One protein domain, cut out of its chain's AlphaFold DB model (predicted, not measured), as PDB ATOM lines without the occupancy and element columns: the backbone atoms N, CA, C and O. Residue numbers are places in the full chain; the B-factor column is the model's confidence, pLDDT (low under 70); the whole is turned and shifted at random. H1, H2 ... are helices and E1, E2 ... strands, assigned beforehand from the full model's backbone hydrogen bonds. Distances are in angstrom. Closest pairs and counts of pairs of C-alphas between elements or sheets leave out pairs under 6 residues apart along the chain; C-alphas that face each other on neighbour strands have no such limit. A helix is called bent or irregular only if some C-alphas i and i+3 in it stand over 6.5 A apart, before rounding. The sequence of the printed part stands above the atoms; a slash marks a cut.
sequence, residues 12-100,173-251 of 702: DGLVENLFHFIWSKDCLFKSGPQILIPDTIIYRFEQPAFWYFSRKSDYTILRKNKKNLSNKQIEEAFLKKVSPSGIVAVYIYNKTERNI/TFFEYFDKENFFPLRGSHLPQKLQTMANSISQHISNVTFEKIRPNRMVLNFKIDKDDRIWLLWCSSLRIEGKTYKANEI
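What this domain is: This is residues 12 to 100 and 173 to 251 of the 702 residues of an uncharacterized protein of Oxytricha trifallax (UniProt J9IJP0). What is the main picture? The short helix H1 sits between a small sheet, E1 E2 E3, and the long helix H4, while the bent hairpin E4 E5 packs on H4 through E4. H2 lies at the margin of the small sheet, and H3 lies far out. What is it made of? The printed part has 168 residues, with four named helices and five named strands in the order H1 E1 E2 E3 H2 H3 H4 E4 E5; the class is mixed, with 76 residues, under half, in named elements. Both sheets are antiparallel, and the whole is compact, with a radius of gyration of the C-alphas of 17.2 A and spans of 44 by 41 by 39 A.

Where its parts are: Where are the strands? E1 is residues 40 to 44, E2 47 to 54 and E3 61 to 63. E4 is residues 216 to 225, 23.9 A long, and E5 is 231 to 241, 24.5 A, ending at C-alpha 241 (169.108, 121.750, 117.575). Where are the helices? H1 is residues 18 to 23, from C-alpha 18 (168.460, 109.511, 118.536), H2 71 to 79, and H4 190 to 209, 28.3 A long. H3, residues 96 to 99, is only just irregular: C-alphas 96 and 99 are 6.7 A apart.

How they stand to each other: How is the first sheet joined? E1 E2 E3 is a meander, each strand the antiparallel neighbour of the one before; N 42 and O 50, and N 53 and O 62, are each 2.9 A apart. What is on it? H1 is on it at a height over the sheet of 8.7 A, the closest C-alphas to E3 being Trp 23 and Ile 61, 5.4 A. H2 only grazes it, with residues 71 to 74. What follows outward? H4 touches H1 with residues 202 to 209 alone, about perpendicular at 80 degrees, the closest C-alphas being Phe 21 and Ile 206, 6.0 A. The closest C-alphas of H4 and E4 are Ser 203 and Pro 216, 5.7 A; in the hairpin E4 and E5, N 220 and O 238 are 2.8 A apart. How are the helix backbones? Every O i to N i+4 pair is within hydrogen-bond range in H1, H2 and H4; H3 is too short for one.

The domain as a whole: How large is it? The two farthest C-alphas, Pro 84 and Lys 247, are 49.3 A apart. Where is it broken or uncertain? Residues 101 to 172 are not printed, a gap of 35.0 A between C-alphas 100 and 173; the links H1 to E1 and H2 to H3 are long. The pLDDT is under 70 in residues 96 to 100, 173 to 183 and 245 to 251.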
ATOM      1  N   ASP A  12     161.633 117.639 124.281       86.00
ATOM      2  CA  ASP A  12     161.776 117.142 125.655       86.00
ATOM      3  C   ASP A  12     161.005 115.830 125.812       86.00
ATOM      4  O   ASP A  12     159.999 115.607 125.135       86.00
ATOM      5  N   GLY A  13     161.452 114.980 126.735       87.31
ATOM      6  CA  GLY A  13     160.949 113.619 126.890       87.31
ATOM      7  C   GLY A  13     161.805 112.617 126.115       87.31
ATOM      8  O   GLY A  13     162.977 112.858 125.838       87.31
ATOM      9  N   LEU A  14     161.243 111.451 125.798       90.06
ATOM     10  CA  LEU A  14     162.001 110.354 125.198       90.06
ATOM     11  C   LEU A  14     162.344 110.645 123.726       90.06
ATOM     12  O   LEU A  14     161.524 110.430 122.836       90.06
ATOM     13  N   VAL A  15     163.579 111.074 123.454       93.88
ATOM     14  CA  VAL A  15     164.064 111.360 122.091       93.88
ATOM     15  C   VAL A  15     164.439 110.051 121.377       93.88
ATOM     16  O   VAL A  15     165.608 109.746 121.137       93.88
ATOM     17  N   GLU A  16     163.434 109.240 121.041       94.56
ATOM     18  CA  GLU A  16     163.618 107.900 120.458       94.56
ATOM     19  C   GLU A  16     164.360 107.910 119.107       94.56
ATOM     20  O   GLU A  16     165.071 106.963 118.764       94.56
ATOM     21  N   ASN A  17     164.253 109.008 118.358       95.38
ATOM     22  CA  ASN A  17     164.895 109.162 117.058       95.38
ATOM     23  C   ASN A  17     166.430 109.207 117.153       95.38
ATOM     24  O   ASN A  17     167.092 108.876 116.169       95.38
ATOM     25  N   LEU A  18     167.008 109.522 118.323       96.88
ATOM     26  CA  LEU A  18     168.460 109.511 118.536       96.88
ATOM     27  C   LEU A  18     169.087 108.169 118.134       96.88
ATOM     28  O   LEU A  18     170.108 108.158 117.447       96.88
ATOM     29  N   PHE A  19     168.446 107.049 118.491       97.44
ATOM     30  CA  PHE A  19     168.931 105.700 118.177       97.44
ATOM     31  C   PHE A  19     169.042 105.432 116.672       97.44
ATOM     32  O   PHE A  19     169.899 104.659 116.250       97.44
ATOM     33  N   HIS A  20     168.216 106.085 115.847       97.00
ATOM     34  CA  HIS A  20     168.334 105.991 114.395       97.00
ATOM     35  C   HIS A  20     169.578 106.725 113.881       97.00
ATOM     36  O   HIS A  20     170.266 106.184 113.012       97.00
ATOM     37  N   PHE A  21     169.882 107.914 114.411       96.69
ATOM     38  CA  PHE A  21     171.043 108.697 113.981       96.69
ATOM     39  C   PHE A  21     172.358 108.037 114.406       96.69
ATOM     40  O   PHE A  21     173.171 107.779 113.534       96.69
ATOM     41  N   ILE A  22     172.518 107.624 115.670       96.88
ATOM     42  CA  ILE A  22     173.750 106.946 116.147       96.88
ATOM     43  C   ILE A  22     173.985 105.546 115.544       96.88
ATOM     44  O   ILE A  22     175.077 104.994 115.655       96.88
ATOM     45  N   TRP A  23     172.960 104.946 114.928       96.88
ATOM     46  CA  TRP A  23     173.080 103.723 114.121       96.88
ATOM     47  C   TRP A  23     173.399 104.010 112.644       96.88
ATOM     48  O   TRP A  23     173.859 103.122 111.920       96.88
ATOM     49  N   SER A  24     173.104 105.218 112.160       96.31
ATOM     50  CA  SER A  24     173.320 105.570 110.760       96.31
ATOM     51  C   SER A  24     174.815 105.629 110.470       96.31
ATOM     52  O   SER A  24     175.614 106.048 111.299       96.31
ATOM     53  N   LYS A  25     175.222 105.157 109.291       94.69
ATOM     54  CA  LYS A  25     176.638 105.172 108.928       94.69
ATOM     55  C   LYS A  25     177.041 106.564 108.474       94.69
ATOM     56  O   LYS A  25     176.410 107.122 107.581       94.69
ATOM     57  N   ASP A  26     178.128 107.053 109.051       91.12
ATOM     58  CA  ASP A  26     178.856 108.203 108.541       91.12
ATOM     59  C   ASP A  26     179.370 107.895 107.124       91.12
ATOM     60  O   ASP A  26     179.940 106.825 106.878       91.12
ATOM     61  N   CYS A  27     179.122 108.801 106.178       84.88
ATOM     62  CA  CYS A  27     179.566 108.660 104.794       84.88
ATOM     63  C   CYS A  27     181.082 108.859 104.644       84.88
ATOM     64  O   CYS A  27     181.677 108.242 103.761       84.88
ATOM     65  N   LEU A  28     181.697 109.658 105.523       86.12
ATOM     66  CA  LEU A  28     183.124 109.962 105.531       86.12
ATOM     67  C   LEU A  28     183.889 108.875 106.291       86.12
ATOM     68  O   LEU A  28     184.689 108.138 105.715       86.12
ATOM     69  N   PHE A  29     183.598 108.725 107.584       83.12
ATOM     70  CA  PHE A  29     184.414 107.898 108.479       83.12
ATOM     71  C   PHE A  29     184.009 106.417 108.499       83.12
ATOM     72  O   PHE A  29     184.759 105.583 109.004       83.12
ATOM     73  N   LYS A  30     182.832 106.060 107.953       85.44
ATOM     74  CA  LYS A  30     182.225 104.703 107.936       85.44
ATOM     75  C   LYS A  30     182.017 104.048 109.315       85.44
ATOM     76  O   LYS A  30     181.414 102.972 109.391       85.44
ATOM     77  N   SER A  31     182.463 104.694 110.386       86.81
ATOM     78  CA  SER A  31     182.338 104.324 111.790       86.81
ATOM     79  C   SER A  31     181.285 105.194 112.485       86.81
ATOM     80  O   SER A  31     181.069 106.354 112.138       86.81
ATOM     81  N   GLY A  32     180.578 104.599 113.446       91.19
ATOM     82  CA  GLY A  32     179.686 105.324 114.351       91.19
ATOM     83  C   GLY A  32     180.423 105.800 115.609       91.19
ATOM     84  O   GLY A  32     181.603 105.476 115.785       91.19
ATOM     85  N   PRO A  33     179.736 106.510 116.520       95.12
ATOM     86  CA  PRO A  33     180.299 106.878 117.810       95.12
ATOM     87  C   PRO A  33     180.590 105.600 118.606       95.12
ATOM     88  O   PRO A  33     179.801 104.652 118.587       95.12
ATOM     89  N   GLN A  34     181.723 105.555 119.309       94.88
ATOM     90  CA  GLN A  34     182.115 104.386 120.103       94.88
ATOM     91  C   GLN A  34     181.315 104.347 121.409       94.88
ATOM     92  O   GLN A  34     181.748 104.850 122.446       94.88
ATOM     93  N   ILE A  35     180.107 103.785 121.347       96.19
ATOM     94  CA  ILE A  35     179.144 103.842 122.445       96.19
ATOM     95  C   ILE A  35     178.361 102.540 122.608       96.19
ATOM     96  O   ILE A  35     177.889 101.919 121.653       96.19
ATOM     97  N   LEU A  36     178.192 102.127 123.863       97.88
ATOM     98  CA  LEU A  36     177.324 101.011 124.202       97.88
ATOM     99  C   LEU A  36     175.894 101.497 124.394       97.88
ATOM    100  O   LEU A  36     175.647 102.411 125.175       97.88
ATOM    101  N   ILE A  37     174.953 100.819 123.748       97.81
ATOM    102  CA  ILE A  37     173.538 100.824 124.104       97.81
ATOM    103  C   ILE A  37     173.124  99.395 124.487       97.81
ATOM    104  O   ILE A  37     173.661  98.431 123.919       97.81
ATOM    105  N   PRO A  38     172.193  99.223 125.443       96.81
ATOM    106  CA  PRO A  38     171.589  97.922 125.711       96.81
ATOM    107  C   PRO A  38     170.752  97.459 124.505       96.81
ATOM    108  O   PRO A  38     170.648  98.150 123.491       96.81
ATOM    109  N   ASP A  39     170.137  96.279 124.602       97.31
ATOM    110  CA  ASP A  39     169.071  95.893 123.678       97.31
ATOM    111  C   ASP A  39     167.880  96.862 123.845       97.31
ATOM    112  O   ASP A  39     167.095  96.754 124.785       97.31
ATOM    113  N   THR A  40     167.767  97.831 122.935       97.69
ATOM    114  CA  THR A  40     166.769  98.908 122.965       97.69
ATOM    115  C   THR A  40     165.741  98.694 121.865       97.69
ATOM    116  O   THR A  40     166.075  98.711 120.676       97.69
ATOM    117  N   ILE A  41     164.473  98.526 122.246       97.75
ATOM    118  CA  ILE A  41     163.353  98.310 121.322       97.75
ATOM    119  C   ILE A  41     162.441  99.533 121.341       97.75
ATOM    120  O   ILE A  41     161.929  99.921 122.389       97.75
ATOM    121  N   ILE A  42     162.210 100.112 120.165       96.56
ATOM    122  CA  ILE A  42     161.281 101.225 119.966       96.56
ATOM    123  C   ILE A  42     159.938 100.646 119.530       96.56
ATOM    124  O   ILE A  42     159.855  99.993 118.485       96.56
ATOM    125  N   TYR A  43     158.890 100.909 120.309       94.88
ATOM    126  CA  TYR A  43     157.511 100.555 119.977       94.88
ATOM    127  C   TYR A  43     156.786 101.766 119.383       94.88
ATOM    128  O   TYR A  43     156.790 102.837 119.975       94.88
ATOM    129  N   ARG A  44     156.116 101.583 118.243       92.44
ATOM    130  CA  ARG A  44     155.211 102.577 117.646       92.44
ATOM    131  C   ARG A  44     153.877 101.899 117.361       92.44
ATOM    132  O   ARG A  44     153.863 100.811 116.792       92.44
ATOM    133  N   PHE A  45     152.769 102.527 117.758       90.38
ATOM    134  CA  PHE A  45     151.416 101.965 117.611       90.38
ATOM    135  C   PHE A  45     151.304 100.530 118.169       90.38
ATOM    136  O   PHE A  45     150.829  99.624 117.491       90.38
ATOM    137  N   GLU A  46     151.827 100.322 119.386       88.75
ATOM    138  CA  GLU A  46     151.865  99.029 120.103       88.75
ATOM    139  C   GLU A  46     152.679  97.909 119.416       88.75
ATOM    140  O   GLU A  46     152.765  96.793 119.928       88.75
ATOM    141  N   GLN A  47     153.349  98.197 118.296       94.06
ATOM    142  CA  GLN A  47     154.165  97.239 117.549       94.06
ATOM    143  C   GLN A  47     155.657  97.584 117.655       94.06
ATOM    144  O   GLN A  47     156.017  98.765 117.619       94.06
ATOM    145  N   PRO A  48     156.558  96.589 117.754       96.81
ATOM    146  CA  PRO A  48     157.990  96.850 117.738       96.81
ATOM    147  C   PRO A  48     158.393  97.353 116.342       96.81
ATOM    148  O   PRO A  48     158.283  96.643 115.341       96.81
ATOM    149  N   ALA A  49     158.845  98.604 116.267       96.56
ATOM    150  CA  ALA A  49     159.227  99.269 115.025       96.56
ATOM    151  C   ALA A  49     160.716  99.076 114.714       96.56
ATOM    152  O   ALA A  49     161.090  98.781 113.574       96.56
ATOM    153  N   PHE A  50     161.563  99.195 115.742       97.75
ATOM    154  CA  PHE A  50     163.017  99.070 115.645       97.75
ATOM    155  C   PHE A  50     163.596  98.362 116.873       97.75
ATOM    156  O   PHE A  50     163.044  98.463 117.962       97.75
ATOM    157  N   TRP A  51     164.735  97.691 116.704       98.19
ATOM    158  CA  TRP A  51     165.521  97.115 117.796       98.19
ATOM    159  C   TRP A  51     167.000  97.347 117.500       98.19
ATOM    160  O   TRP A  51     167.520  96.843 116.497       98.19
ATOM    161  N   TYR A  52     167.639  98.140 118.354       98.25
ATOM    162  CA  TYR A  52     169.051  98.502 118.303       98.25
ATOM    163  C   TYR A  52     169.812  97.825 119.448       98.25
ATOM    164  O   TYR A  52     169.239  97.578 120.505       98.25
ATOM    165  N   PHE A  53     171.083  97.495 119.232       97.88
ATOM    166  CA  PHE A  53     171.949  96.856 120.226       97.88
ATOM    167  C   PHE A  53     173.420  97.095 119.865       97.88
ATOM    168  O   PHE A  53     173.764  97.049 118.681       97.88
ATOM    169  N   SER A  54     174.308  97.303 120.840       97.50
ATOM    170  CA  SER A  54     175.750  97.379 120.551       97.50
ATOM    171  C   SER A  54     176.398  95.996 120.466       97.50
ATOM    172  O   SER A  54     176.152  95.107 121.289       97.50
ATOM    173  N   ARG A  55     177.288  95.807 119.488       96.12
ATOM    174  CA  ARG A  55     178.179  94.645 119.430       96.12
ATOM    175  C   ARG A  55     179.313  94.831 120.444       96.12
ATOM    176  O   ARG A  55     179.981  95.857 120.477       96.12
ATOM    177  N   LYS A  56     179.553  93.809 121.271       91.12
ATOM    178  CA  LYS A  56     180.503  93.879 122.399       91.12
ATOM    179  C   LYS A  56     181.987  93.936 122.015       91.12
ATOM    180  O   LYS A  56     182.797  94.224 122.883       91.12
ATOM    181  N   SER A  57     182.343  93.600 120.774       93.81
ATOM    182  CA  SER A  57     183.739  93.504 120.323       93.81
ATOM    183  C   SER A  57     184.309  94.820 119.794       93.81
ATOM    184  O   SER A  57     185.500  95.054 119.926       93.81
ATOM    185  N   ASP A  58     183.472  95.650 119.170       93.44
ATOM    186  CA  ASP A  58     183.882  96.853 118.429       93.44
ATOM    187  C   ASP A  58     183.045  98.094 118.784       93.44
ATOM    188  O   ASP A  58     183.194  99.139 118.158       93.44
ATOM    189  N   TYR A  59     182.155  97.977 119.776       94.44
ATOM    190  CA  TYR A  59     181.245  99.033 120.229       94.44
ATOM    191  C   TYR A  59     180.292  99.563 119.140       94.44
ATOM    192  O   TYR A  59     179.609 100.560 119.356       94.44
ATOM    193  N   THR A  60     180.184  98.884 117.990       94.94
ATOM    194  CA  THR A  60     179.312  99.326 116.896       94.94
ATOM    195  C   THR A  60     177.845  99.097 117.234       94.94
ATOM    196  O   THR A  60     177.446  98.019 117.687       94.94
ATOM    197  N   ILE A  61     177.013 100.107 116.976       97.12
ATOM    198  CA  ILE A  61     175.561  99.969 117.078       97.12
ATOM    199  C   ILE A  61     175.050  99.208 115.858       97.12
ATOM    200  O   ILE A  61     175.290  99.573 114.708       97.12
ATOM    201  N   LEU A  62     174.291  98.151 116.119       96.88
ATOM    202  CA  LEU A  62     173.612  97.344 115.121       96.88
ATOM    203  C   LEU A  62     172.098  97.459 115.292       96.88
ATOM    204  O   LEU A  62     171.586  97.770 116.365       96.88
ATOM    205  N   ARG A  63     171.371  97.155 114.219       97.81
ATOM    206  CA  ARG A  63     169.908  97.119 114.190       97.81
ATOM    207  C   ARG A  63     169.448  95.752 113.702       97.81
ATOM    208  O   ARG A  63     169.975  95.234 112.718       97.81
ATOM    209  N   LYS A  64     168.465  95.149 114.373       97.62
ATOM    210  CA  LYS A  64     167.877  93.877 113.927       97.62
ATOM    211  C   LYS A  64     167.060  94.080 112.649       97.62
ATOM    212  O   LYS A  64     166.337  95.066 112.492       97.62
ATOM    213  N   ASN A  65     167.125  93.097 111.755       97.00
ATOM    214  CA  ASN A  65     166.264  93.032 110.576       97.00
ATOM    215  C   ASN A  65     164.789  92.899 110.980       97.00
ATOM    216  O   ASN A  65     164.475  92.155 111.904       97.00
ATOM    217  N   LYS A  66     163.872  93.519 110.221       95.81
ATOM    218  CA  LYS A  66     162.416  93.490 110.488       95.81
ATOM    219  C   LYS A  66     161.829  92.070 110.592       95.81
ATOM    220  O   LYS A  66     160.874  91.860 111.327       95.81
ATOM    221  N   LYS A  67     162.419  91.082 109.904       95.31
ATOM    222  CA  LYS A  67     162.038  89.655 110.003       95.31
ATOM    223  C   LYS A  67     162.312  89.033 111.384       95.31
ATOM    224  O   LYS A  67     161.689  88.037 111.724       95.31
ATOM    225  N   ASN A  68     163.228  89.621 112.155       94.06
ATOM    226  CA  ASN A  68     163.640  89.171 113.487       94.06
ATOM    227  C   ASN A  68     163.064  90.065 114.601       94.06
ATOM    228  O   ASN A  68     163.615  90.125 115.698       94.06
ATOM    229  N   LEU A  69     162.000  90.809 114.287       96.44
ATOM    230  CA  LEU A  69     161.358  91.792 115.156       96.44
ATOM    231  C   LEU A  69     159.940  91.332 115.531       96.44
ATOM    232  O   LEU A  69     158.976  92.086 115.440       96.44
ATOM    233  N   SER A  70     159.802  90.054 115.893       96.56
ATOM    234  CA  SER A  70     158.560  89.512 116.453       96.56
ATOM    235  C   SER A  70     158.597  89.535 117.981       96.56
ATOM    236  O   SER A  70     159.658  89.350 118.580       96.56
ATOM    237  N   ASN A  71     157.432  89.697 118.616       94.88
ATOM    238  CA  ASN A  71     157.315  89.701 120.081       94.88
ATOM    239  C   ASN A  71     157.923  88.437 120.712       94.88
ATOM    240  O   ASN A  71     158.618  88.539 121.715       94.88
ATOM    241  N   LYS A  72     157.760  87.272 120.068       95.94
ATOM    242  CA  LYS A  72     158.351  86.008 120.522       95.94
ATOM    243  C   LYS A  72     159.886  86.038 120.535       95.94
ATOM    244  O   LYS A  72     160.496  85.598 121.496       95.94
ATOM    245  N   GLN A  73     160.522  86.577 119.492       96.94
ATOM    246  CA  GLN A  73     161.991  86.673 119.423       96.94
ATOM    247  C   GLN A  73     162.557  87.715 120.393       96.94
ATOM    248  O   GLN A  73     163.674  87.556 120.884       96.94
ATOM    249  N   ILE A  74     161.796  88.780 120.655       96.31
ATOM    250  CA  ILE A  74     162.102  89.767 121.695       96.31
ATOM    251  C   ILE A  74     162.070  89.079 123.066       96.31
ATOM    252  O   ILE A  74     163.057  89.119 123.795       96.31
ATOM    253  N   GLU A  75     160.985  88.373 123.381       95.50
ATOM    254  CA  GLU A  75     160.826  87.612 124.622       95.50
ATOM    255  C   GLU A  75     161.936  86.560 124.804       95.50
ATOM    256  O   GLU A  75     162.644  86.587 125.810       95.50
ATOM    257  N   GLU A  76     162.177  85.705 123.802       96.44
ATOM    258  CA  GLU A  76     163.249  84.697 123.803       96.44
ATOM    259  C   GLU A  76     164.642  85.316 124.051       96.44
ATOM    260  O   GLU A  76     165.466  84.733 124.760       96.44
ATOM    261  N   ALA A  77     164.928  86.501 123.498       95.56
ATOM    262  CA  ALA A  77     166.212  87.173 123.689       95.56
ATOM    263  C   ALA A  77     166.374  87.760 125.098       95.56
ATOM    264  O   ALA A  77     167.433  87.593 125.707       95.56
ATOM    265  N   PHE A  78     165.333  88.403 125.627       94.69
ATOM    266  CA  PHE A  78     165.353  89.031 126.950       94.69
ATOM    267  C   PHE A  78     165.306  87.989 128.084       94.69
ATOM    268  O   PHE A  78     165.969  88.159 129.106       94.69
ATOM    269  N   LEU A  79     164.622  86.856 127.885       95.50
ATOM    270  CA  LEU A  79     164.613  85.731 128.828       95.50
ATOM    271  C   LEU A  79     165.912  84.902 128.819       95.50
ATOM    272  O   LEU A  79     166.150  84.133 129.747       95.50
ATOM    273  N   LYS A  80     166.797  85.054 127.823       95.12
ATOM    274  CA  LYS A  80     168.016  84.229 127.700       95.12
ATOM    275  C   LYS A  80     169.007  84.388 128.863       95.12
ATOM    276  O   LYS A  80     169.813  83.488 129.100       95.12
ATOM    277  N   LYS A  81     169.007  85.537 129.547       89.94
ATOM    278  CA  LYS A  81     169.908  85.847 130.675       89.94
ATOM    279  C   LYS A  81     169.180  86.655 131.750       89.94
ATOM    280  O   LYS A  81     169.522  87.810 131.999       89.94
ATOM    281  N   VAL A  82     168.166  86.045 132.363       89.38
ATOM    282  CA  VAL A  82     167.392  86.664 133.448       89.38
ATOM    283  C   VAL A  82     168.316  87.076 134.602       89.38
ATOM    284  O   VAL A  82     169.123  86.281 135.081       89.38
ATOM    285  N   SER A  83     168.200  88.332 135.040       83.50
ATOM    286  CA  SER A  83     168.864  88.843 136.247       83.50
ATOM    287  C   SER A  83     168.411  88.063 137.493       83.50
ATOM    288  O   SER A  83     167.241  87.685 137.551       83.50
ATOM    289  N   PRO A  84     169.237  87.916 138.549       82.81
ATOM    290  CA  PRO A  84     168.779  87.409 139.848       82.81
ATOM    291  C   PRO A  84     167.552  88.146 140.417       82.81
ATOM    292  O   PRO A  84     166.782  87.560 141.164       82.81
ATOM    293  N   SER A  85     167.330  89.409 140.028       79.00
ATOM    294  CA  SER A  85     166.137  90.190 140.395       79.00
ATOM    295  C   SER A  85     164.860  89.834 139.611       79.00
ATOM    296  O   SER A  85     163.823  90.462 139.820       79.00
ATOM    297  N   GLY A  86     164.920  88.907 138.648       82.56
ATOM    298  CA  GLY A  86     163.806  88.561 137.755       82.56
ATOM    299  C   GLY A  86     163.437  89.640 136.727       82.56
ATOM    300  O   GLY A  86     162.527  89.440 135.922       82.56
ATOM    301  N   ILE A  87     164.121  90.790 136.732       84.75
ATOM    302  CA  ILE A  87     163.915  91.875 135.766       84.75
ATOM    303  C   ILE A  87     164.699  91.556 134.491       84.75
ATOM    304  O   ILE A  87     165.910  91.332 134.549       84.75
ATOM    305  N   VAL A  88     164.019  91.576 133.343       89.25
ATOM    306  CA  VAL A  88     164.648  91.400 132.021       89.25
ATOM    307  C   VAL A  88     164.636  92.670 131.173       89.25
ATOM    308  O   VAL A  88     165.592  92.921 130.451       89.25
ATOM    309  N   ALA A  89     163.591  93.495 131.286       91.31
ATOM    310  CA  ALA A  89     163.386  94.704 130.490       91.31
ATOM    311  C   ALA A  89     162.878  95.862 131.359       91.31
ATOM    312  O   ALA A  89     162.293  95.642 132.423       91.31
ATOM    313  N   VAL A  90     163.045  97.092 130.869       90.19
ATOM    314  CA  VAL A  90     162.455  98.313 131.437       90.19
ATOM    315  C   VAL A  90     161.728  99.052 130.315       90.19
ATOM    316  O   VAL A  90     162.306  99.283 129.257       90.19
ATOM    317  N   TYR A  91     160.470  99.424 130.548       90.00
ATOM    318  CA  TYR A  91     159.691 100.244 129.619       90.00
ATOM    319  C   TYR A  91     159.808 101.720 129.995       90.00
ATOM    320  O   TYR A  91     159.487 102.102 131.120       90.00
ATOM    321  N   ILE A  92     160.219 102.543 129.032       89.81
ATOM    322  CA  ILE A  92     160.311 104.000 129.149       89.81
ATOM    323  C   ILE A  92     159.331 104.597 128.136       89.81
ATOM    324  O   ILE A  92     159.298 104.171 126.985       89.81
ATOM    325  N   TYR A  93     158.500 105.539 128.573       87.38
ATOM    326  CA  TYR A  93     157.478 106.192 127.752       87.38
ATOM    327  C   TYR A  93     157.205 107.597 128.295       87.38
ATOM    328  O   TYR A  93     157.407 107.863 129.484       87.38
ATOM    329  N   ASN A  94     156.710 108.495 127.447       82.75
ATOM    330  CA  ASN A  94     156.337 109.837 127.874       82.75
ATOM    331  C   ASN A  94     154.959 109.827 128.559       82.75
ATOM    332  O   ASN A  94     153.979 109.314 128.017       82.75
ATOM    333  N   LYS A  95     154.856 110.373 129.776       72.75
ATOM    334  CA  LYS A  95     153.608 110.309 130.561       72.75
ATOM    335  C   LYS A  95     152.519 111.234 130.007       72.75
ATOM    336  O   LYS A  95     151.343 110.905 130.130       72.75
ATOM    337  N   THR A  96     152.896 112.354 129.391       63.06
ATOM    338  CA  THR A  96     151.968 113.334 128.793       63.06
ATOM    339  C   THR A  96     151.236 112.794 127.562       63.06
ATOM    340  O   THR A  96     150.111 113.205 127.293       63.06
ATOM    341  N   GLU A  97     151.817 111.818 126.861       52.62
ATOM    342  CA  GLU A  97     151.221 111.174 125.681       52.62
ATOM    343  C   GLU A  97     150.133 110.141 126.029       52.62
ATOM    344  O   GLU A  97     149.385 109.708 125.154       52.62
ATOM    345  N   ARG A  98     149.954 109.786 127.313       43.66
ATOM    346  CA  ARG A  98     148.924 108.821 127.752       43.66
ATOM    347  C   ARG A  98     147.471 109.279 127.565       43.66
ATOM    348  O   ARG A  98     146.570 108.494 127.844       43.66
ATOM    349  N   ASN A  99     147.226 110.507 127.108       36.62
ATOM    350  CA  ASN A  99     145.877 111.070 127.030       36.62
ATOM    351  C   ASN A  99     145.128 110.825 125.709       36.62
ATOM    352  O   ASN A  99     143.930 111.091 125.677       36.62
ATOM    353  N   ILE A 100     145.764 110.328 124.635       35.78
ATOM    354  CA  ILE A 100     145.051 110.017 123.375       35.78
ATOM    355  C   ILE A 100     145.553 108.720 122.717       35.78
ATOM    356  O   ILE A 100     145.931 108.685 121.550       35.78
ATOM    357  N   THR A 173     177.826 118.967 134.162       41.38
ATOM    358  CA  THR A 173     177.559 117.526 134.002       41.38
ATOM    359  C   THR A 173     177.021 116.929 135.305       41.38
ATOM    360  O   THR A 173     177.743 116.825 136.299       41.38
ATOM    361  N   PHE A 174     175.761 116.489 135.289       39.88
ATOM    362  CA  PHE A 174     175.049 115.909 136.438       39.88
ATOM    363  C   PHE A 174     174.893 114.381 136.324       39.88
ATOM    364  O   PHE A 174     174.959 113.823 135.228       39.88
ATOM    365  N   PHE A 175     174.673 113.695 137.453       41.50
ATOM    366  CA  PHE A 175     174.511 112.234 137.512       41.50
ATOM    367  C   PHE A 175     173.382 111.812 138.464       41.50
ATOM    368  O   PHE A 175     173.064 112.519 139.419       41.50
ATOM    369  N   GLU A 176     172.786 110.644 138.207       36.62
ATOM    370  CA  GLU A 176     171.657 110.093 138.965       36.62
ATOM    371  C   GLU A 176     172.043 108.777 139.663       36.62
ATOM    372  O   GLU A 176     172.478 107.812 139.032       36.62
ATOM    373  N   TYR A 177     171.827 108.723 140.978       35.22
ATOM    374  CA  TYR A 177     171.611 107.473 141.707       35.22
ATOM    375  C   TYR A 177     170.107 107.371 141.987       35.22
ATOM    376  O   TYR A 177     169.468 108.389 142.237       35.22
ATOM    377  N   PHE A 178     169.526 106.168 141.992       39.62
ATOM    378  CA  PHE A 178     168.078 105.972 142.210       39.62
ATOM    379  C   PHE A 178     167.613 106.190 143.674       39.62
ATOM    380  O   PHE A 178     166.568 105.675 144.076       39.62
ATOM    381  N   ASP A 179     168.352 106.983 144.457       40.53
ATOM    382  CA  ASP A 179     167.921 107.502 145.756       40.53
ATOM    383  C   ASP A 179     167.390 108.931 145.602       40.53
ATOM    384  O   ASP A 179     167.964 109.777 144.920       40.53
ATOM    385  N   LYS A 180     166.226 109.188 146.201       45.38
ATOM    386  CA  LYS A 180     165.242 110.144 145.660       45.38
ATOM    387  C   LYS A 180     165.652 111.624 145.639       45.38
ATOM    388  O   LYS A 180     165.022 112.393 144.902       45.38
ATOM    389  N   GLU A 181     166.631 112.028 146.446       45.53
ATOM    390  CA  GLU A 181     166.745 113.419 146.915       45.53
ATOM    391  C   GLU A 181     168.111 114.089 146.693       45.53
ATOM    392  O   GLU A 181     168.165 115.312 146.734       45.53
ATOM    393  N   ASN A 182     169.179 113.354 146.356       51.81
ATOM    394  CA  ASN A 182     170.522 113.941 146.238       51.81
ATOM    395  C   ASN A 182     171.107 113.827 144.824       51.81
ATOM    396  O   ASN A 182     171.688 112.805 144.452       51.81
ATOM    397  N   PHE A 183     171.021 114.917 144.058       61.91
ATOM    398  CA  PHE A 183     171.866 115.115 142.883       61.91
ATOM    399  C   PHE A 183     173.272 115.494 143.348       61.91
ATOM    400  O   PHE A 183     173.501 116.612 143.805       61.91
ATOM    401  N   PHE A 184     174.226 114.574 143.226       71.50
ATOM    402  CA  PHE A 184     175.631 114.898 143.449       71.50
ATOM    403  C   PHE A 184     176.295 115.249 142.111       71.50
ATOM    404  O   PHE A 184     176.197 114.453 141.169       71.50
ATOM    405  N   PRO A 185     176.990 116.398 141.996       79.38
ATOM    406  CA  PRO A 185     177.837 116.652 140.838       79.38
ATOM    407  C   PRO A 185     178.924 115.575 140.775       79.38
ATOM    408  O   PRO A 185     179.435 115.132 141.811       79.38
ATOM    409  N   LEU A 186     179.280 115.142 139.565       78.12
ATOM    410  CA  LEU A 186     180.331 114.142 139.392       78.12
ATOM    411  C   LEU A 186     181.660 114.675 139.936       78.12
ATOM    412  O   LEU A 186     182.184 115.677 139.455       78.12
ATOM    413  N   ARG A 187     182.217 113.982 140.932       83.69
ATOM    414  CA  ARG A 187     183.534 114.291 141.497       83.69
ATOM    415  C   ARG A 187     184.622 113.480 140.786       83.69
ATOM    416  O   ARG A 187     184.417 112.313 140.459       83.69
ATOM    417  N   GLY A 188     185.790 114.098 140.600       91.38
ATOM    418  CA  GLY A 188     186.918 113.544 139.841       91.38
ATOM    419  C   GLY A 188     186.906 113.965 138.365       91.38
ATOM    420  O   GLY A 188     185.861 114.275 137.811       91.38
ATOM    421  N   SER A 189     188.077 113.990 137.724       91.94
ATOM    422  CA  SER A 189     188.257 114.511 136.357       91.94
ATOM    423  C   SER A 189     187.910 113.503 135.253       91.94
ATOM    424  O   SER A 189     187.238 113.841 134.280       91.94
ATOM    425  N   HIS A 190     188.341 112.249 135.412       93.62
ATOM    426  CA  HIS A 190     188.334 111.256 134.333       93.62
ATOM    427  C   HIS A 190     186.928 110.860 133.846       93.62
ATOM    428  O   HIS A 190     186.697 110.771 132.640       93.62
ATOM    429  N   LEU A 191     185.968 110.633 134.753       93.25
ATOM    430  CA  LEU A 191     184.615 110.216 134.361       93.25
ATOM    431  C   LEU A 191     183.825 111.342 133.657       93.25
ATOM    432  O   LEU A 191     183.305 111.070 132.573       93.25
ATOM    433  N   PRO A 192     183.763 112.589 134.175       93.88
ATOM    434  CA  PRO A 192     183.179 113.715 133.441       93.88
ATOM    435  C   PRO A 192     183.831 113.942 132.080       93.88
ATOM    436  O   PRO A 192     183.115 114.093 131.096       93.88
ATOM    437  N   GLN A 193     185.165 113.894 131.994       95.19
ATOM    438  CA  GLN A 193     185.879 114.055 130.726       95.19
ATOM    439  C   GLN A 193     185.485 112.964 129.720       95.19
ATOM    440  O   GLN A 193     185.139 113.276 128.584       95.19
ATOM    441  N   LYS A 194     185.441 111.693 130.141       95.50
ATOM    442  CA  LYS A 194     185.014 110.568 129.293       95.50
ATOM    443  C   LYS A 194     183.559 110.710 128.829       95.50
ATOM    444  O   LYS A 194     183.273 110.475 127.656       95.50
ATOM    445  N   LEU A 195     182.650 111.131 129.712       95.38
ATOM    446  CA  LEU A 195     181.251 111.413 129.362       95.38
ATOM    447  C   LEU A 195     181.127 112.593 128.388       95.38
ATOM    448  O   LEU A 195     180.363 112.500 127.429       95.38
ATOM    449  N   GLN A 196     181.918 113.654 128.571       94.31
ATOM    450  CA  GLN A 196     181.972 114.794 127.657       94.31
ATOM    451  C   GLN A 196     182.479 114.379 126.273       94.31
ATOM    452  O   GLN A 196     181.867 114.728 125.267       94.31
ATOM    453  N   THR A 197     183.550 113.580 126.195       96.12
ATOM    454  CA  THR A 197     184.048 113.027 124.926       96.12
ATOM    455  C   THR A 197     182.983 112.177 124.230       96.12
ATOM    456  O   THR A 197     182.802 112.301 123.019       96.12
ATOM    457  N   MET A 198     182.224 111.364 124.973       96.56
ATOM    458  CA  MET A 198     181.108 110.589 124.417       96.56
ATOM    459  C   MET A 198     179.965 111.486 123.917       96.56
ATOM    460  O   MET A 198     179.473 111.266 122.813       96.56
ATOM    461  N   ALA A 199     179.564 112.510 124.675       96.62
ATOM    462  CA  ALA A 199     178.534 113.468 124.264       96.62
ATOM    463  C   ALA A 199     178.947 114.255 123.006       96.62
ATOM    464  O   ALA A 199     178.171 114.352 122.054       96.62
ATOM    465  N   ASN A 200     180.196 114.729 122.956       96.31
ATOM    466  CA  ASN A 200     180.771 115.398 121.790       96.31
ATOM    467  C   ASN A 200     180.804 114.460 120.572       96.31
ATOM    468  O   ASN A 200     180.386 114.860 119.490       96.31
ATOM    469  N   SER A 201     181.220 113.199 120.750       96.44
ATOM    470  CA  SER A 201     181.247 112.189 119.682       96.44
ATOM    471  C   SER A 201     179.850 111.883 119.126       96.44
ATOM    472  O   SER A 201     179.687 111.794 117.910       96.44
ATOM    473  N   ILE A 202     178.825 111.785 119.983       97.19
ATOM    474  CA  ILE A 202     177.424 111.656 119.548       97.19
ATOM    475  C   ILE A 202     176.992 112.898 118.762       97.19
ATOM    476  O   ILE A 202     176.404 112.758 117.693       97.19
ATOM    477  N   SER A 203     177.277 114.099 119.279       96.75
ATOM    478  CA  SER A 203     176.876 115.360 118.647       96.75
ATOM    479  C   SER A 203     177.491 115.514 117.256       96.75
ATOM    480  O   SER A 203     176.766 115.659 116.274       96.75
ATOM    481  N   GLN A 204     178.814 115.361 117.161       96.06
ATOM    482  CA  GLN A 204     179.567 115.409 115.911       96.06
ATOM    483  C   GLN A 204     179.071 114.359 114.915       96.06
ATOM    484  O   GLN A 204     178.842 114.672 113.752       96.06
ATOM    485  N   HIS A 205     178.831 113.124 115.363       96.75
ATOM    486  CA  HIS A 205     178.309 112.084 114.484       96.75
ATOM    487  C   HIS A 205     176.906 112.411 113.946       96.75
ATOM    488  O   HIS A 205     176.646 112.164 112.772       96.75
ATOM    489  N   ILE A 206     176.010 112.989 114.759       96.19
ATOM    490  CA  ILE A 206     174.691 113.450 114.293       96.19
ATOM    491  C   ILE A 206     174.850 114.533 113.218       96.19
ATOM    492  O   ILE A 206     174.176 114.455 112.187       96.19
ATOM    493  N   SER A 207     175.751 115.498 113.415       95.38
ATOM    494  CA  SER A 207     176.050 116.516 112.404       95.38
ATOM    495  C   SER A 207     176.563 115.872 111.108       95.38
ATOM    496  O   SER A 207     175.961 116.078 110.053       95.38
ATOM    497  N   ASN A 208     177.547 114.966 111.189       95.31
ATOM    498  CA  ASN A 208     178.099 114.255 110.030       95.31
ATOM    499  C   ASN A 208     177.030 113.461 109.251       95.31
ATOM    500  O   ASN A 208     176.849 113.678 108.052       95.31
ATOM    501  N   VAL A 209     176.266 112.568 109.906       95.62
ATOM    502  CA  VAL A 209     175.254 111.728 109.218       95.62
ATOM    503  C   VAL A 209     174.061 112.528 108.687       95.62
ATOM    504  O   VAL A 209     173.284 112.018 107.877       95.62
ATOM    505  N   THR A 210     173.892 113.775 109.137       94.19
ATOM    506  CA  THR A 210     172.872 114.698 108.624       94.19
ATOM    507  C   THR A 210     173.424 115.739 107.654       94.19
ATOM    508  O   THR A 210     172.640 116.545 107.149       94.19
ATOM    509  N   PHE A 211     174.719 115.678 107.319       94.56
ATOM    510  CA  PHE A 211     175.417 116.650 106.474       94.56
ATOM    511  C   PHE A 211     175.244 118.080 107.008       94.56
ATOM    512  O   PHE A 211     174.757 118.962 106.302       94.56
ATOM    513  N   GLU A 212     175.544 118.274 108.296       93.88
ATOM    514  CA  GLU A 212     175.430 119.532 109.049       93.88
ATOM    515  C   GLU A 212     174.004 120.116 109.170       93.88
ATOM    516  O   GLU A 212     173.802 121.147 109.810       93.88
ATOM    517  N   LYS A 213     172.971 119.446 108.632       92.88
ATOM    518  CA  LYS A 213     171.568 119.911 108.692       92.88
ATOM    519  C   LYS A 213     170.955 119.835 110.088       92.88
ATOM    520  O   LYS A 213     169.925 120.462 110.342       92.88
ATOM    521  N   ILE A 214     171.527 119.018 110.970       94.44
ATOM    522  CA  ILE A 214     171.131 118.907 112.370       94.44
ATOM    523  C   ILE A 214     172.393 118.979 113.225       94.44
ATOM    524  O   ILE A 214     173.101 117.990 113.367       94.44
ATOM    525  N   ARG A 215     172.621 120.142 113.836       95.25
ATOM    526  CA  ARG A 215     173.656 120.358 114.853       95.25
ATOM    527  C   ARG A 215     173.030 120.332 116.243       95.25
ATOM    528  O   ARG A 215     172.251 121.236 116.561       95.25
ATOM    529  N   PRO A 216     173.291 119.317 117.080       95.38
ATOM    530  CA  PRO A 216     172.819 119.327 118.459       95.38
ATOM    531  C   PRO A 216     173.552 120.412 119.261       95.38
ATOM    532  O   PRO A 216     174.753 120.326 119.493       95.38
ATOM    533  N   ASN A 217     172.811 121.431 119.695       94.00
ATOM    534  CA  ASN A 217     173.315 122.531 120.523       94.00
ATOM    535  C   ASN A 217     173.380 122.107 122.002       94.00
ATOM    536  O   ASN A 217     174.371 122.315 122.693       94.00
ATOM    537  N   ARG A 218     172.316 121.459 122.489       93.38
ATOM    538  CA  ARG A 218     172.208 120.976 123.873       93.38
ATOM    539  C   ARG A 218     171.525 119.613 123.903       93.38
ATOM    540  O   ARG A 218     170.596 119.377 123.132       93.38
ATOM    541  N   MET A 219     171.949 118.725 124.798       95.19
ATOM    542  CA  MET A 219     171.345 117.401 124.971       95.19
ATOM    543  C   MET A 219     171.427 116.929 126.424       95.19
ATOM    544  O   MET A 219     172.387 117.246 127.120       95.19
ATOM    545  N   VAL A 220     170.441 116.144 126.864       94.38
ATOM    546  CA  VAL A 220     170.449 115.449 128.160       94.38
ATOM    547  C   VAL A 220     170.471 113.948 127.897       94.38
ATOM    548  O   VAL A 220     169.475 113.348 127.483       94.38
ATOM    549  N   LEU A 221     171.642 113.350 128.106       95.94
ATOM    550  CA  LEU A 221     171.910 111.931 127.891       95.94
ATOM    551  C   LEU A 221     171.964 111.197 129.230       95.94
ATOM    552  O   LEU A 221     172.619 111.644 130.166       95.94
ATOM    553  N   ASN A 222     171.302 110.047 129.301       94.69
ATOM    554  CA  ASN A 222     171.158 109.272 130.527       94.69
ATOM    555  C   ASN A 222     172.009 108.012 130.387       94.69
ATOM    556  O   ASN A 222     171.771 107.188 129.499       94.69
ATOM    557  N   PHE A 223     173.023 107.883 131.240       95.81
ATOM    558  CA  PHE A 223     174.031 106.831 131.166       95.81
ATOM    559  C   PHE A 223     173.983 105.904 132.381       95.81
ATOM    560  O   PHE A 223     173.535 106.286 133.459       95.81
ATOM    561  N   LYS A 224     174.516 104.692 132.228       94.62
ATOM    562  CA  LYS A 224     174.791 103.771 133.332       94.62
ATOM    563  C   LYS A 224     176.165 103.146 133.182       94.62
ATOM    564  O   LYS A 224     176.539 102.721 132.094       94.62
ATOM    565  N   ILE A 225     176.887 103.057 134.290       95.19
ATOM    566  CA  ILE A 225     178.149 102.323 134.374       95.19
ATOM    567  C   ILE A 225     177.821 100.888 134.802       95.19
ATOM    568  O   ILE A 225     176.998 100.680 135.699       95.19
ATOM    569  N   ASP A 226     178.387  99.895 134.117       94.00
ATOM    570  CA  ASP A 226     178.284  98.496 134.534       94.00
ATOM    571  C   ASP A 226     179.444  98.073 135.448       94.00
ATOM    572  O   ASP A 226     180.369  98.829 135.715       94.00
ATOM    573  N   LYS A 227     179.388  96.835 135.942       92.31
ATOM    574  CA  LYS A 227     180.411  96.251 136.823       92.31
ATOM    575  C   LYS A 227     181.797  96.046 136.179       92.31
ATOM    576  O   LYS A 227     182.702  95.597 136.871       92.31
ATOM    577  N   ASP A 228     181.928  96.296 134.876       95.00
ATOM    578  CA  ASP A 228     183.174  96.189 134.114       95.00
ATOM    579  C   ASP A 228     183.648  97.610 133.677       95.00
ATOM    580  O   ASP A 228     184.350  97.752 132.677       95.00
ATOM    581  N   ASP A 229     183.194  98.665 134.380       94.94
ATOM    582  CA  ASP A 229     183.442 100.105 134.145       94.94
ATOM    583  C   ASP A 229     183.096 100.625 132.735       94.94
ATOM    584  O   ASP A 229     183.592 101.660 132.259       94.94
ATOM    585  N   ARG A 230     182.184  99.932 132.042       95.69
ATOM    586  CA  ARG A 230     181.705 100.344 130.719       95.69
ATOM    587  C   ARG A 230     180.505 101.272 130.844       95.69
ATOM    588  O   ARG A 230     179.573 101.004 131.598       95.69
ATOM    589  N   ILE A 231     180.513 102.340 130.050       96.44
ATOM    590  CA  ILE A 231     179.456 103.354 130.016       96.44
ATOM    591  C   ILE A 231     178.431 102.974 128.942       96.44
ATOM    592  O   ILE A 231     178.765 102.890 127.759       96.44
ATOM    593  N   TRP A 232     177.184 102.772 129.361       97.19
ATOM    594  CA  TRP A 232     176.035 102.458 128.517       97.19
ATOM    595  C   TRP A 232     175.108 103.668 128.422       97.19
ATOM    596  O   TRP A 232     174.622 104.148 129.444       97.19
ATOM    597  N   LEU A 233     174.819 104.136 127.211       97.56
ATOM    598  CA  LEU A 233     173.751 105.098 126.945       97.56
ATOM    599  C   LEU A 233     172.402 104.382 127.035       97.56
ATOM    600  O   LEU A 233     172.150 103.420 126.308       97.56
ATOM    601  N   LEU A 234     171.535 104.857 127.927       95.81
ATOM    602  CA  LEU A 234     170.212 104.289 128.155       95.81
ATOM    603  C   LEU A 234     169.140 104.991 127.313       95.81
ATOM    604  O   LEU A 234     168.402 104.323 126.593       95.81
ATOM    605  N   TRP A 235     169.050 106.324 127.396       95.69
ATOM    606  CA  TRP A 235     168.139 107.153 126.595       95.69
ATOM    607  C   TRP A 235     168.570 108.630 126.584       95.69
ATOM    608  O   TRP A 235     169.395 109.068 127.386       95.69
ATOM    609  N   CYS A 236     167.965 109.416 125.695       95.50
ATOM    610  CA  CYS A 236     168.042 110.876 125.692       95.50
ATOM    611  C   CYS A 236     166.695 111.453 126.145       95.50
ATOM    612  O   CYS A 236     165.653 111.035 125.635       95.50
ATOM    613  N   SER A 237     166.718 112.348 127.138       92.50
ATOM    614  CA  SER A 237     165.528 112.965 127.754       92.50
ATOM    615  C   SER A 237     165.252 114.392 127.268       92.50
ATOM    616  O   SER A 237     164.205 114.961 127.585       92.50
ATOM    617  N   SER A 238     166.181 114.991 126.520       92.62
ATOM    618  CA  SER A 238     166.015 116.303 125.895       92.62
ATOM    619  C   SER A 238     167.084 116.522 124.826       92.62
ATOM    620  O   SER A 238     168.251 116.193 125.047       92.62
ATOM    621  N   LEU A 239     166.714 117.100 123.683       93.94
ATOM    622  CA  LEU A 239     167.654 117.514 122.638       93.94
ATOM    623  C   LEU A 239     167.201 118.841 122.013       93.94
ATOM    624  O   LEU A 239     166.023 119.041 121.702       93.94
ATOM    625  N   ARG A 240     168.149 119.765 121.839       91.75
ATOM    626  CA  ARG A 240     167.992 121.065 121.175       91.75
ATOM    627  C   ARG A 240     168.907 121.130 119.959       91.75
ATOM    628  O   ARG A 240     170.071 120.748 120.048       91.75
ATOM    629  N   ILE A 241     168.382 121.616 118.839       93.38
ATOM    630  CA  ILE A 241     169.108 121.750 117.575       93.38
ATOM    631  C   ILE A 241     169.400 123.237 117.352       93.38
ATOM    632  O   ILE A 241     168.548 124.098 117.588       93.38
ATOM    633  N   GLU A 242     170.613 123.543 116.914       92.38
ATOM    634  CA  GLU A 242     171.024 124.885 116.511       92.38
ATOM    635  C   GLU A 242     170.172 125.414 115.339       92.38
ATOM    636  O   GLU A 242     169.624 124.643 114.551       92.38
ATOM    637  N   GLY A 243     170.007 126.736 115.233       86.12
ATOM    638  CA  GLY A 243     169.314 127.397 114.114       86.12
ATOM    639  C   GLY A 243     167.793 127.184 114.018       86.12
ATOM    640  O   GLY A 243     167.100 128.013 113.433       86.12
ATOM    641  N   LYS A 244     167.232 126.129 114.622       78.81
ATOM    642  CA  LYS A 244     165.786 125.867 114.618       78.81
ATOM    643  C   LYS A 244     165.055 126.706 115.664       78.81
ATOM    644  O   LYS A 244     164.967 126.341 116.837       78.81
ATOM    645  N   THR A 245     164.481 127.820 115.220       66.81
ATOM    646  CA  THR A 245     163.443 128.537 115.965       66.81
ATOM    647  C   THR A 245     162.098 127.836 115.774       66.81
ATOM    648  O   THR A 245     161.655 127.587 114.654       66.81
ATOM    649  N   TYR A 246     161.434 127.500 116.878       65.75
ATOM    650  CA  TYR A 246     160.075 126.964 116.829       65.75
ATOM    651  C   TYR A 246     159.085 128.081 116.525       65.75
ATOM    652  O   TYR A 246     159.181 129.177 117.085       65.75
ATOM    653  N   LYS A 247     158.066 127.788 115.717       65.94
ATOM    654  CA  LYS A 247     156.907 128.678 115.627       65.94
ATOM    655  C   LYS A 247     156.133 128.550 116.935       65.94
ATOM    656  O   LYS A 247     155.813 127.441 117.352       65.94
ATOM    657  N   ALA A 248     155.764 129.668 117.565       61.91
ATOM    658  CA  ALA A 248     155.057 129.664 118.856       61.91
ATOM    659  C   ALA A 248     153.786 128.780 118.873       61.91
ATOM    660  O   ALA A 248     153.401 128.248 119.911       61.91
ATOM    661  N   ASN A 249     153.171 128.563 117.706       61.88
ATOM    662  CA  ASN A 249     152.002 127.704 117.514       61.88
ATOM    663  C   ASN A 249     152.270 126.195 117.692       61.88
ATOM    664  O   ASN A 249     151.314 125.451 117.910       61.88
ATOM    665  N   GLU A 250     153.524 125.745 117.601       62.81
ATOM    666  CA  GLU A 250     153.953 124.349 117.808       62.81
ATOM    667  C   GLU A 250     154.259 124.067 119.292       62.81
ATOM    668  O   GLU A 250     154.160 122.932 119.750       62.81
ATOM    669  N   ILE A 251     154.514 125.113 120.089       63.16
ATOM    670  CA  ILE A 251     154.853 125.042 121.523       63.16
ATOM    671  C   ILE A 251     153.597 124.801 122.402       63.16
ATOM    672  O   ILE A 251     153.664 124.823 123.624       63.16
TER     673      ILE A 251